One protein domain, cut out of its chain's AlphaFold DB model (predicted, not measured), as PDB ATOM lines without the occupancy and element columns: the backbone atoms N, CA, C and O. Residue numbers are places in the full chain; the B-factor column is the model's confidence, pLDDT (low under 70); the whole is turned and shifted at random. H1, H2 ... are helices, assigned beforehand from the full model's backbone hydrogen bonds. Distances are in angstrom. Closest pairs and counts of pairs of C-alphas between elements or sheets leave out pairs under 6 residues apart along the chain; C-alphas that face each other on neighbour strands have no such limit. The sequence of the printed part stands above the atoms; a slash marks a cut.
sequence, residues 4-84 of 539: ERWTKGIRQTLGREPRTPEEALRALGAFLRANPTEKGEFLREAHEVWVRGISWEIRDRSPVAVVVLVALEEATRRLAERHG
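Overview. This is residues 4 to 84 of the 539 residues of an uncharacterized protein of Thermus scotoductus (UniProt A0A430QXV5). The longest helix, H4, is crossed by H2 near its first half and by H3 near its last part, and H1 packs across H2; the link of residues 53 to 62 runs back from H3 to the start of H4. The 81 printed residues hold four named helices, H1 to H4, and no named strand: all helix, compact, radius of gyration of the C-alphas 11.8 A, spans 33 by 27 by 18 A.

Arrangement. H4, residues 63 to 83, touches H2, residues 21 to 34, through 67 to 75 and 21 to 25 alone, at a steep tilt of 61 degrees, the same way; the closest C-alphas, Pro 21 and Val 67, are 4.9 A apart. H3, residues 36 to 52, touches H4 through 43 to 50 and 76 to 80 alone, about perpendicular at 85 degrees, closest C-alphas Ala 46 and Thr 76, 5.2 A. H1, residues 4 to 14, touches H2 about perpendicular at 89 degrees, closest C-alphas Ile 10 and Leu 28, 5.2 A. H2 and H3 only just touch, only at the corner, with 3 pairs of C-alphas within 8 A, closest Leu 32 and Lys 39, 4.8 A. Every O i to N i+4 pair is within hydrogen-bond range in H1, H2, H3 and H4.

Along the chain. H4 is 30.4 A long, H3 24.2 A, H2 19.8 A and H1 15.6 A. H1 begins at C-alpha 4 (237.715, 163.416, 184.009); H4 ends at C-alpha 83 (218.990, 149.862, 175.451).

Size, cuts and confidence. The printed part has no cut, and no link is long. The farthest C-alphas, Arg 16 and Gly 84, are 33.8 A apart. Mean pLDDT of the printed part is 76.3; 21 residues are under 70, among them 59 to 72.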
ATOM      1  N   GLU A   4     237.354 162.041 183.615       81.19
ATOM      2  CA  GLU A   4     237.715 163.416 184.009       81.19
ATOM      3  C   GLU A   4     236.709 164.463 183.483       81.19
ATOM      4  O   GLU A   4     236.353 165.410 184.190       81.19
ATOM      5  N   ARG A   5     236.191 164.255 182.264       82.31
ATOM      6  CA  ARG A   5     235.170 165.107 181.626       82.31
ATOM      7  C   ARG A   5     233.853 165.098 182.408       82.31
ATOM      8  O   ARG A   5     233.318 166.159 182.726       82.31
ATOM      9  N   TRP A   6     233.377 163.913 182.779       86.06
ATOM     10  CA  TRP A   6     232.112 163.723 183.495       86.06
ATOM     11  C   TRP A   6     232.187 164.224 184.936       86.06
ATOM     12  O   TRP A   6     231.260 164.866 185.423       86.06
ATOM     13  N   THR A   7     233.346 164.049 185.573       83.19
ATOM     14  CA  THR A   7     233.638 164.606 186.902       83.19
ATOM     15  C   THR A   7     233.478 166.127 186.921       83.19
ATOM     16  O   THR A   7     232.870 166.685 187.836       83.19
ATOM     17  N   LYS A   8     233.984 166.814 185.887       85.06
ATOM     18  CA  LYS A   8     233.848 168.269 185.755       85.06
ATOM     19  C   LYS A   8     232.386 168.686 185.554       85.06
ATOM     20  O   LYS A   8     231.952 169.624 186.216       85.06
ATOM     21  N   GLY A   9     231.628 167.974 184.716       83.50
ATOM     22  CA  GLY A   9     230.199 168.243 184.487       83.50
ATOM     23  C   GLY A   9     229.328 168.040 185.734       83.50
ATOM     24  O   GLY A   9     228.475 168.875 186.041       83.50
ATOM     25  N   ILE A  10     229.599 166.992 186.516       84.25
ATOM     26  CA  ILE A  10     228.924 166.720 187.798       84.25
ATOM     27  C   ILE A  10     229.206 167.839 188.806       84.25
ATOM     28  O   ILE A  10     228.273 168.400 189.381       84.25
ATOM     29  N   ARG A  11     230.479 168.225 188.977       85.19
ATOM     30  CA  ARG A  11     230.868 169.323 189.880       85.19
ATOM     31  C   ARG A  11     230.260 170.661 189.464       85.19
ATOM     32  O   ARG A  11     229.795 171.403 190.319       85.19
ATOM     33  N   GLN A  12     230.233 170.963 188.166       87.31
ATOM     34  CA  GLN A  12     229.607 172.183 187.647       87.31
ATOM     35  C   GLN A  12     228.106 172.225 187.932       87.31
ATOM     36  O   GLN A  12     227.584 173.279 188.274       87.31
ATOM     37  N   THR A  13     227.431 171.081 187.837       87.25
ATOM     38  CA  THR A  13     225.984 170.987 188.065       87.25
ATOM     39  C   THR A  13     225.625 171.067 189.549       87.25
ATOM     40  O   THR A  13     224.586 171.616 189.897       87.25
ATOM     41  N   LEU A  14     226.489 170.558 190.432       84.19
ATOM     42  CA  LEU A  14     226.290 170.629 191.884       84.19
ATOM     43  C   LEU A  14     226.786 171.938 192.512       84.19
ATOM     44  O   LEU A  14     226.379 172.260 193.624       84.19
ATOM     45  N   GLY A  15     227.720 172.647 191.872       83.75
ATOM     46  CA  GLY A  15     228.431 173.786 192.472       83.75
ATOM     47  C   GLY A  15     229.351 173.410 193.646       83.75
ATOM     48  O   GLY A  15     229.976 174.280 194.246       83.75
ATOM     49  N   ARG A  16     229.447 172.115 193.976       85.06
ATOM     50  CA  ARG A  16     230.272 171.525 195.039       85.06
ATOM     51  C   ARG A  16     230.683 170.099 194.670       85.06
ATOM     52  O   ARG A  16     230.231 169.550 193.666       85.06
ATOM     53  N   GLU A  17     231.528 169.483 195.493       82.50
ATOM     54  CA  GLU A  17     231.867 168.068 195.334       82.50
ATOM     55  C   GLU A  17     230.694 167.152 195.751       82.50
ATOM     56  O   GLU A  17     230.015 167.443 196.748       82.50
ATOM     57  N   PRO A  18     230.429 166.068 194.994       72.50
ATOM     58  CA  PRO A  18     229.416 165.082 195.359       72.50
ATOM     59  C   PRO A  18     229.850 164.291 196.596       72.50
ATOM     60  O   PRO A  18     231.010 163.886 196.695       72.50
ATOM     61  N   ARG A  19     228.920 164.061 197.531       65.38
ATOM     62  CA  ARG A  19     229.187 163.295 198.762       65.38
ATOM     63  C   ARG A  19     228.805 161.826 198.635       65.38
ATOM     64  O   ARG A  19     229.426 160.997 199.290       65.38
ATOM     65  N   THR A  20     227.822 161.511 197.789       65.44
ATOM     66  CA  THR A  20     227.358 160.136 197.558       65.44
ATOM     67  C   THR A  20     227.208 159.821 196.063       65.44
ATOM     68  O   THR A  20     227.073 160.746 195.247       65.44
ATOM     69  N   PRO A  21     227.237 158.531 195.669       57.12
ATOM     70  CA  PRO A  21     227.041 158.121 194.276       57.12
ATOM     71  C   PRO A  21     225.680 158.540 193.714       57.12
ATOM     72  O   PRO A  21     225.584 158.903 192.543       57.12
ATOM     73  N   GLU A  22     224.635 158.575 194.540       73.50
ATOM     74  CA  GLU A  22     223.286 158.990 194.143       73.50
ATOM     75  C   GLU A  22     223.236 160.490 193.838       73.50
ATOM     76  O   GLU A  22     222.619 160.894 192.848       73.50
ATOM     77  N   GLU A  23     223.906 161.324 194.646       73.69
ATOM     78  CA  GLU A  23     224.058 162.758 194.360       73.69
ATOM     79  C   GLU A  23     224.789 162.967 193.027       73.69
ATOM     80  O   GLU A  23     224.337 163.747 192.182       73.69
ATOM     81  N   ALA A  24     225.892 162.242 192.814       72.19
ATOM     82  CA  ALA A  24     226.674 162.312 191.581       72.19
ATOM     83  C   ALA A  24     225.867 161.853 190.356       72.19
ATOM     84  O   ALA A  24     225.937 162.491 189.305       72.19
ATOM     85  N   LEU A  25     225.053 160.804 190.488       77.44
ATOM     86  CA  LEU A  25     224.219 160.269 189.410       77.44
ATOM     87  C   LEU A  25     223.059 161.211 189.058       77.44
ATOM     88  O   LEU A  25     222.796 161.446 187.875       77.44
ATOM     89  N   ARG A  26     222.399 161.823 190.053       82.31
ATOM     90  CA  ARG A  26     221.374 162.862 189.814       82.31
ATOM     91  C   ARG A  26     221.970 164.080 189.116       82.31
ATOM     92  O   ARG A  26     221.386 164.580 188.153       82.31
ATOM     93  N   ALA A  27     223.139 164.525 189.571       84.62
ATOM     94  CA  ALA A  27     223.866 165.635 188.970       84.62
ATOM     95  C   ALA A  27     224.306 165.330 187.535       84.62
ATOM     96  O   ALA A  27     224.126 166.168 186.654       84.62
ATOM     97  N   LEU A  28     224.799 164.119 187.268       82.56
ATOM     98  CA  LEU A  28     225.115 163.655 185.917       82.56
ATOM     99  C   LEU A  28     223.860 163.658 185.034       82.56
ATOM    100  O   LEU A  28     223.874 164.203 183.936       82.56
ATOM    101  N   GLY A  29     222.739 163.128 185.525       84.12
ATOM    102  CA  GLY A  29     221.471 163.139 184.796       84.12
ATOM    103  C   GLY A  29     220.950 164.551 184.501       84.12
ATOM    104  O   GLY A  29     220.372 164.789 183.439       84.12
ATOM    105  N   ALA A  30     221.151 165.508 185.408       85.56
ATOM    106  CA  ALA A  30     220.834 166.918 185.177       85.56
ATOM    107  C   ALA A  30     221.782 167.553 184.143       85.56
ATOM    108  O   ALA A  30     221.308 168.164 183.184       85.56
ATOM    109  N   PHE A  31     223.091 167.320 184.264       88.19
ATOM    110  CA  PHE A  31     224.111 167.787 183.321       88.19
ATOM    111  C   PHE A  31     223.829 167.327 181.884       88.19
ATOM    112  O   PHE A  31     223.835 168.137 180.955       88.19
ATOM    113  N   LEU A  32     223.527 166.037 181.704       87.19
ATOM    114  CA  LEU A  32     223.258 165.440 180.393       87.19
ATOM    115  C   LEU A  32     221.900 165.874 179.820       87.19
ATOM    116  O   LEU A  32     221.744 165.950 178.604       87.19
ATOM    117  N   ARG A  33     220.903 166.182 180.660       84.75
ATOM    118  CA  ARG A  33     219.634 166.770 180.188       84.75
ATOM    119  C   ARG A  33     219.817 168.202 179.696       84.75
ATOM    120  O   ARG A  33     219.213 168.564 178.693       84.75
ATOM    121  N   ALA A  34     220.661 168.978 180.371       85.25
ATOM    122  CA  ALA A  34     220.968 170.351 179.989       85.25
ATOM    123  C   ALA A  34     221.867 170.447 178.741       85.25
ATOM    124  O   ALA A  34     221.812 171.446 178.032       85.25
ATOM    125  N   ASN A  35     222.666 169.412 178.446       87.31
ATOM    126  CA  ASN A  35     223.640 169.415 177.351       87.31
ATOM    127  C   ASN A  35     223.436 168.214 176.402       87.31
ATOM    128  O   ASN A  35     224.082 167.176 176.569       87.31
ATOM    129  N   PRO A  36     222.579 168.334 175.366       83.50
ATOM    130  CA  PRO A  36     222.278 167.238 174.438       83.50
ATOM    131  C   PRO A  36     223.502 166.669 173.706       83.50
ATOM    132  O   PRO A  36     223.567 165.466 173.455       83.50
ATOM    133  N   THR A  37     224.497 167.506 173.400       87.62
ATOM    134  CA  THR A  37     225.759 167.075 172.777       87.62
ATOM    135  C   THR A  37     226.575 166.190 173.720       87.62
ATOM    136  O   THR A  37     227.032 165.119 173.328       87.62
ATOM    137  N   GLU A  38     226.691 166.586 174.990       87.12
ATOM    138  CA  GLU A  38     227.359 165.795 176.032       87.12
ATOM    139  C   GLU A  38     226.608 164.490 176.310       87.12
ATOM    140  O   GLU A  38     227.224 163.453 176.531       87.12
ATOM    141  N   LYS A  39     225.273 164.502 176.220       86.56
ATOM    142  CA  LYS A  39     224.447 163.291 176.313       86.56
ATOM    143  C   LYS A  39     224.767 162.279 175.216       86.56
ATOM    144  O   LYS A  39     224.861 161.089 175.507       86.56
ATOM    145  N   GLY A  40     224.933 162.735 173.973       83.56
ATOM    146  CA  GLY A  40     225.323 161.871 172.856       83.56
ATOM    147  C   GLY A  40     226.712 161.258 173.048       83.56
ATOM    148  O   GLY A  40     226.891 160.059 172.845       83.56
ATOM    149  N   GLU A  41     227.672 162.061 173.510       87.81
ATOM    150  CA  GLU A  41     229.029 161.597 173.824       87.81
ATOM    151  C   GLU A  41     229.046 160.597 174.985       87.81
ATOM    152  O   GLU A  41     229.662 159.539 174.869       87.81
ATOM    153  N   PHE A  42     228.301 160.870 176.061       89.44
ATOM    154  CA  PHE A  42     228.191 159.955 177.194       89.44
ATOM    155  C   PHE A  42     227.593 158.612 176.778       89.44
ATOM    156  O   PHE A  42     228.130 157.571 177.132       89.44
ATOM    157  N   LEU A  43     226.516 158.618 175.983       87.94
ATOM    158  CA  LEU A  43     225.899 157.389 175.475       87.94
ATOM    159  C   LEU A  43     226.877 156.565 174.631       87.94
ATOM    160  O   LEU A  43     226.916 155.343 174.759       87.94
ATOM    161  N   ARG A  44     227.679 157.225 173.790       89.94
ATOM    162  CA  ARG A  44     228.696 156.572 172.960       89.94
ATOM    163  C   ARG A  44     229.798 155.941 173.810       89.94
ATOM    164  O   ARG A  44     230.132 154.777 173.597       89.94
ATOM    165  N   GLU A  45     230.339 156.690 174.766       89.94
ATOM    166  CA  GLU A  45     231.393 156.214 175.666       89.94
ATOM    167  C   GLU A  45     230.884 155.105 176.600       89.94
ATOM    168  O   GLU A  45     231.551 154.085 176.741       89.94
ATOM    169  N   ALA A  46     229.680 155.246 177.165       83.81
ATOM    170  CA  ALA A  46     229.030 154.238 178.006       83.81
ATOM    171  C   ALA A  46     228.747 152.944 177.228       83.81
ATOM    172  O   ALA A  46     229.022 151.849 177.720       83.81
ATOM    173  N   HIS A  47     228.268 153.049 175.985       84.69
ATOM    174  CA  HIS A  47     228.102 151.892 175.106       84.69
ATOM    175  C   HIS A  47     229.443 151.203 174.837       84.69
ATOM    176  O   HIS A  47     229.523 149.978 174.853       84.69
ATOM    177  N   GLU A  48     230.516 151.960 174.616       84.31
ATOM    178  CA  GLU A  48     231.847 151.390 174.408       84.31
ATOM    179  C   GLU A  48     232.393 150.696 175.664       84.31
ATOM    180  O   GLU A  48     232.873 149.565 175.559       84.31
ATOM    181  N   VAL A  49     232.274 151.335 176.832       79.69
ATOM    182  CA  VAL A  49     232.613 150.784 178.158       79.69
ATOM    183  C   VAL A  49     231.899 149.451 178.365       79.69
ATOM    184  O   VAL A  49     232.544 148.424 178.592       79.69
ATOM    185  N   TRP A  50     230.582 149.436 178.161       77.50
ATOM    186  CA  TRP A  50     229.763 148.245 178.341       77.50
ATOM    187  C   TRP A  50     230.086 147.138 177.334       77.50
ATOM    188  O   TRP A  50     230.329 145.994 177.717       77.50
ATOM    189  N   VAL A  51     230.114 147.457 176.036       76.38
ATOM    190  CA  VAL A  51     230.280 146.458 174.971       76.38
ATOM    191  C   VAL A  51     231.683 145.859 174.960       76.38
ATOM    192  O   VAL A  51     231.817 144.674 174.643       76.38
ATOM    193  N   ARG A  52     232.716 146.643 175.297       71.25
ATOM    194  CA  ARG A  52     234.114 146.181 175.368       71.25
ATOM    195  C   ARG A  52     234.510 145.636 176.744       71.25
ATOM    196  O   ARG A  52     235.604 145.098 176.858       71.25
ATOM    197  N   GLY A  53     233.658 145.761 177.766       66.44
ATOM    198  CA  GLY A  53     233.948 145.280 179.122       66.44
ATOM    199  C   GLY A  53     235.125 145.996 179.795       66.44
ATOM    200  O   GLY A  53     235.838 145.389 180.589       66.44
ATOM    201  N   ILE A  54     235.356 147.260 179.445       72.81
ATOM    202  CA  ILE A  54     236.392 148.116 180.042       72.81
ATOM    203  C   ILE A  54     235.739 149.040 181.073       72.81
ATOM    204  O   ILE A  54     234.573 149.368 180.910       72.81
ATOM    205  N   SER A  55     236.464 149.486 182.099       72.44
ATOM    206  CA  SER A  55     235.918 150.351 183.160       72.44
ATOM    207  C   SER A  55     236.140 151.844 182.901       72.44
ATOM    208  O   SER A  55     236.967 152.253 182.068       72.44
ATOM    209  N   TRP A  56     235.421 152.686 183.639       73.50
ATOM    210  CA  TRP A  56     235.752 154.104 183.772       73.50
ATOM    211  C   TRP A  56     237.028 154.290 184.610       73.50
ATOM    212  O   TRP A  56     237.280 153.580 185.577       73.50
ATOM    213  N   GLU A  57     237.862 155.256 184.231       68.88
ATOM    214  CA  GLU A  57     239.155 155.525 184.856       68.88
ATOM    215  C   GLU A  57     239.301 157.016 185.173       68.88
ATOM    216  O   GLU A  57     239.128 157.878 184.304       68.88
ATOM    217  N   ILE A  58     239.677 157.317 186.416       70.75
ATOM    218  CA  ILE A  58     240.074 158.650 186.878       70.75
ATOM    219  C   ILE A  58     241.478 158.535 187.478       70.75
ATOM    220  O   ILE A  58     241.772 157.599 188.219       70.75
ATOM    221  N   ARG A  59     242.374 159.472 187.138       64.69
ATOM    222  CA  ARG A  59     243.744 159.503 187.687       64.69
ATOM    223  C   ARG A  59     243.785 159.892 189.168       64.69
ATOM    224  O   ARG A  59     244.677 159.452 189.887       64.69
ATOM    225  N   ASP A  60     242.835 160.717 189.596       58.19
ATOM    226  CA  ASP A  60     242.587 161.058 190.995       58.19
ATOM    227  C   ASP A  60     241.996 159.855 191.756       58.19
ATOM    228  O   ASP A  60     241.061 159.211 191.285       58.19
ATOM    229  N   ARG A  61     242.559 159.543 192.930       60.47
ATOM    230  CA  ARG A  61     242.115 158.457 193.827       60.47
ATOM    231  C   ARG A  61     241.412 158.982 195.080       60.47
ATOM    232  O   ARG A  61     241.273 158.247 196.057       60.47
ATOM    233  N   SER A  62     241.023 160.254 195.089       52.69
ATOM    234  CA  SER A  62     240.259 160.844 196.182       52.69
ATOM    235  C   SER A  62     238.932 160.099 196.410       52.69
ATOM    236  O   SER A  62     238.366 159.538 195.465       52.69
ATOM    237  N   PRO A  63     238.379 160.112 197.639       48.03
ATOM    238  CA  PRO A  63     237.057 159.542 197.917       48.03
ATOM    239  C   PRO A  63     235.964 160.074 196.974       48.03
ATOM    240  O   PRO A  63     235.068 159.339 196.568       48.03
ATOM    241  N   VAL A  64     236.092 161.333 196.548       56.91
ATOM    242  CA  VAL A  64     235.190 161.990 195.593       56.91
ATOM    243  C   VAL A  64     235.299 161.382 194.192       56.91
ATOM    244  O   VAL A  64     234.286 161.186 193.524       56.91
ATOM    245  N   ALA A  65     236.508 161.038 193.739       60.91
ATOM    246  CA  ALA A  65     236.700 160.354 192.461       60.91
ATOM    247  C   ALA A  65     236.079 158.947 192.463       60.91
ATOM    248  O   ALA A  65     235.495 158.541 191.461       60.91
ATOM    249  N   VAL A  66     236.134 158.233 193.595       57.12
ATOM    250  CA  VAL A  66     235.479 156.922 193.760       57.12
ATOM    251  C   VAL A  66     233.959 157.057 193.660       57.12
ATOM    252  O   VAL A  66     233.332 156.321 192.904       57.12
ATOM    253  N   VAL A  67     233.374 158.045 194.343       62.78
ATOM    254  CA  VAL A  67     231.935 158.353 194.271       62.78
ATOM    255  C   VAL A  67     231.480 158.614 192.830       62.78
ATOM    256  O   VAL A  67     230.452 158.096 192.393       62.78
ATOM    257  N   VAL A  68     232.262 159.380 192.065       66.62
ATOM    258  CA  VAL A  68     231.956 159.680 190.659       66.62
ATOM    259  C   VAL A  68     232.110 158.450 189.763       66.62
ATOM    260  O   VAL A  68     231.275 158.241 188.887       66.62
ATOM    261  N   LEU A  69     233.129 157.615 189.980       67.38
ATOM    262  CA  LEU A  69     233.305 156.369 189.227       67.38
ATOM    263  C   LEU A  69     232.128 155.413 189.434       67.38
ATOM    264  O   LEU A  69     231.583 154.920 188.450       67.38
ATOM    265  N   VAL A  70     231.690 155.216 190.681       64.19
ATOM    266  CA  VAL A  70     230.523 154.374 190.998       64.19
ATOM    267  C   VAL A  70     229.272 154.896 190.290       64.19
ATOM    268  O   VAL A  70     228.543 154.123 189.675       64.19
ATOM    269  N   ALA A  71     229.057 156.214 190.287       65.94
ATOM    270  CA  ALA A  71     227.924 156.819 189.591       65.94
ATOM    271  C   ALA A  71     227.972 156.622 188.062       65.94
ATOM    272  O   ALA A  71     226.926 156.458 187.435       65.94
ATOM    273  N   LEU A  72     229.160 156.635 187.448       66.56
ATOM    274  CA  LEU A  72     229.326 156.425 186.005       66.56
ATOM    275  C   LEU A  72     229.135 154.960 185.602       66.56
ATOM    276  O   LEU A  72     228.504 154.697 184.578       66.56
ATOM    277  N   GLU A  73     229.638 154.020 186.404       75.62
ATOM    278  CA  GLU A  73     229.412 152.582 186.207       75.62
ATOM    279  C   GLU A  73     227.919 152.251 186.333       75.62
ATOM    280  O   GLU A  73     227.337 151.630 185.442       75.62
ATOM    281  N   GLU A  74     227.260 152.776 187.365       62.94
ATOM    282  CA  GLU A  74     225.826 152.590 187.590       62.94
ATOM    283  C   GLU A  74     224.976 153.238 186.481       62.94
ATOM    284  O   GLU A  74     224.027 152.636 185.975       62.94
ATOM    285  N   ALA A  75     225.338 154.440 186.020       72.25
ATOM    286  CA  ALA A  75     224.681 155.068 184.875       72.25
ATOM    287  C   ALA A  75     224.874 154.258 183.578       72.25
ATOM    288  O   ALA A  75     223.948 154.152 182.773       72.25
ATOM    289  N   THR A  76     226.054 153.664 183.383       74.75
ATOM    290  CA  THR A  76     226.366 152.819 182.220       74.75
ATOM    291  C   THR A  76     225.564 151.520 182.248       74.75
ATOM    292  O   THR A  76     225.010 151.132 181.218       74.75
ATOM    293  N   ARG A  77     225.435 150.893 183.423       76.62
ATOM    294  CA  ARG A  77     224.605 149.700 183.643       76.62
ATOM    295  C   ARG A  77     223.139 149.963 183.297       76.62
ATOM    296  O   ARG A  77     222.587 149.273 182.444       76.62
ATOM    297  N   ARG A  78     222.548 151.031 183.847       78.25
ATOM    298  CA  ARG A  78     221.147 151.411 183.567       78.25
ATOM    299  C   ARG A  78     220.895 151.705 182.090       78.25
ATOM    300  O   ARG A  78     219.832 151.397 181.556       78.25
ATOM    301  N   LEU A  79     221.858 152.330 181.410       76.94
ATOM    302  CA  LEU A  79     221.767 152.573 179.970       76.94
ATOM    303  C   LEU A  79     221.838 151.273 179.170       76.94
ATOM    304  O   LEU A  79     221.092 151.115 178.205       76.94
ATOM    305  N   ALA A  80     222.699 150.347 179.577       74.12
ATOM    306  CA  ALA A  80     222.813 149.055 178.930       74.12
ATOM    307  C   ALA A  80     221.549 148.205 179.070       74.12
ATOM    308  O   ALA A  80     221.125 147.614 178.078       74.12
ATOM    309  N   GLU A  81     220.931 148.193 180.252       68.19
ATOM    310  CA  GLU A  81     219.638 147.545 180.510       68.19
ATOM    311  C   GLU A  81     218.545 148.173 179.643       68.19
ATOM    312  O   GLU A  81     217.901 147.493 178.844       68.19
ATOM    313  N   ARG A  82     218.418 149.505 179.693       76.69
ATOM    314  CA  ARG A  82     217.404 150.245 178.932       76.69
ATOM    315  C   ARG A  82     217.518 150.058 177.418       76.69
ATOM    316  O   ARG A  82     216.505 150.065 176.723       76.69
ATOM    317  N   HIS A  83     218.737 149.964 176.890       73.06
ATOM    318  CA  HIS A  83     218.990 149.862 175.451       73.06
ATOM    319  C   HIS A  83     219.336 148.439 174.981       73.06
ATOM    320  O   HIS A  83     219.666 148.254 173.806       73.06
ATOM    321  N   GLY A  84     219.274 147.438 175.865       73.62
ATOM    322  CA  GLY A  84     219.562 146.038 175.544       73.62
ATOM    323  C   GLY A  84     220.975 145.798 175.000       73.62
ATOM    324  O   GLY A  84     221.168 144.959 174.112       73.62
TER     325      GLY A  84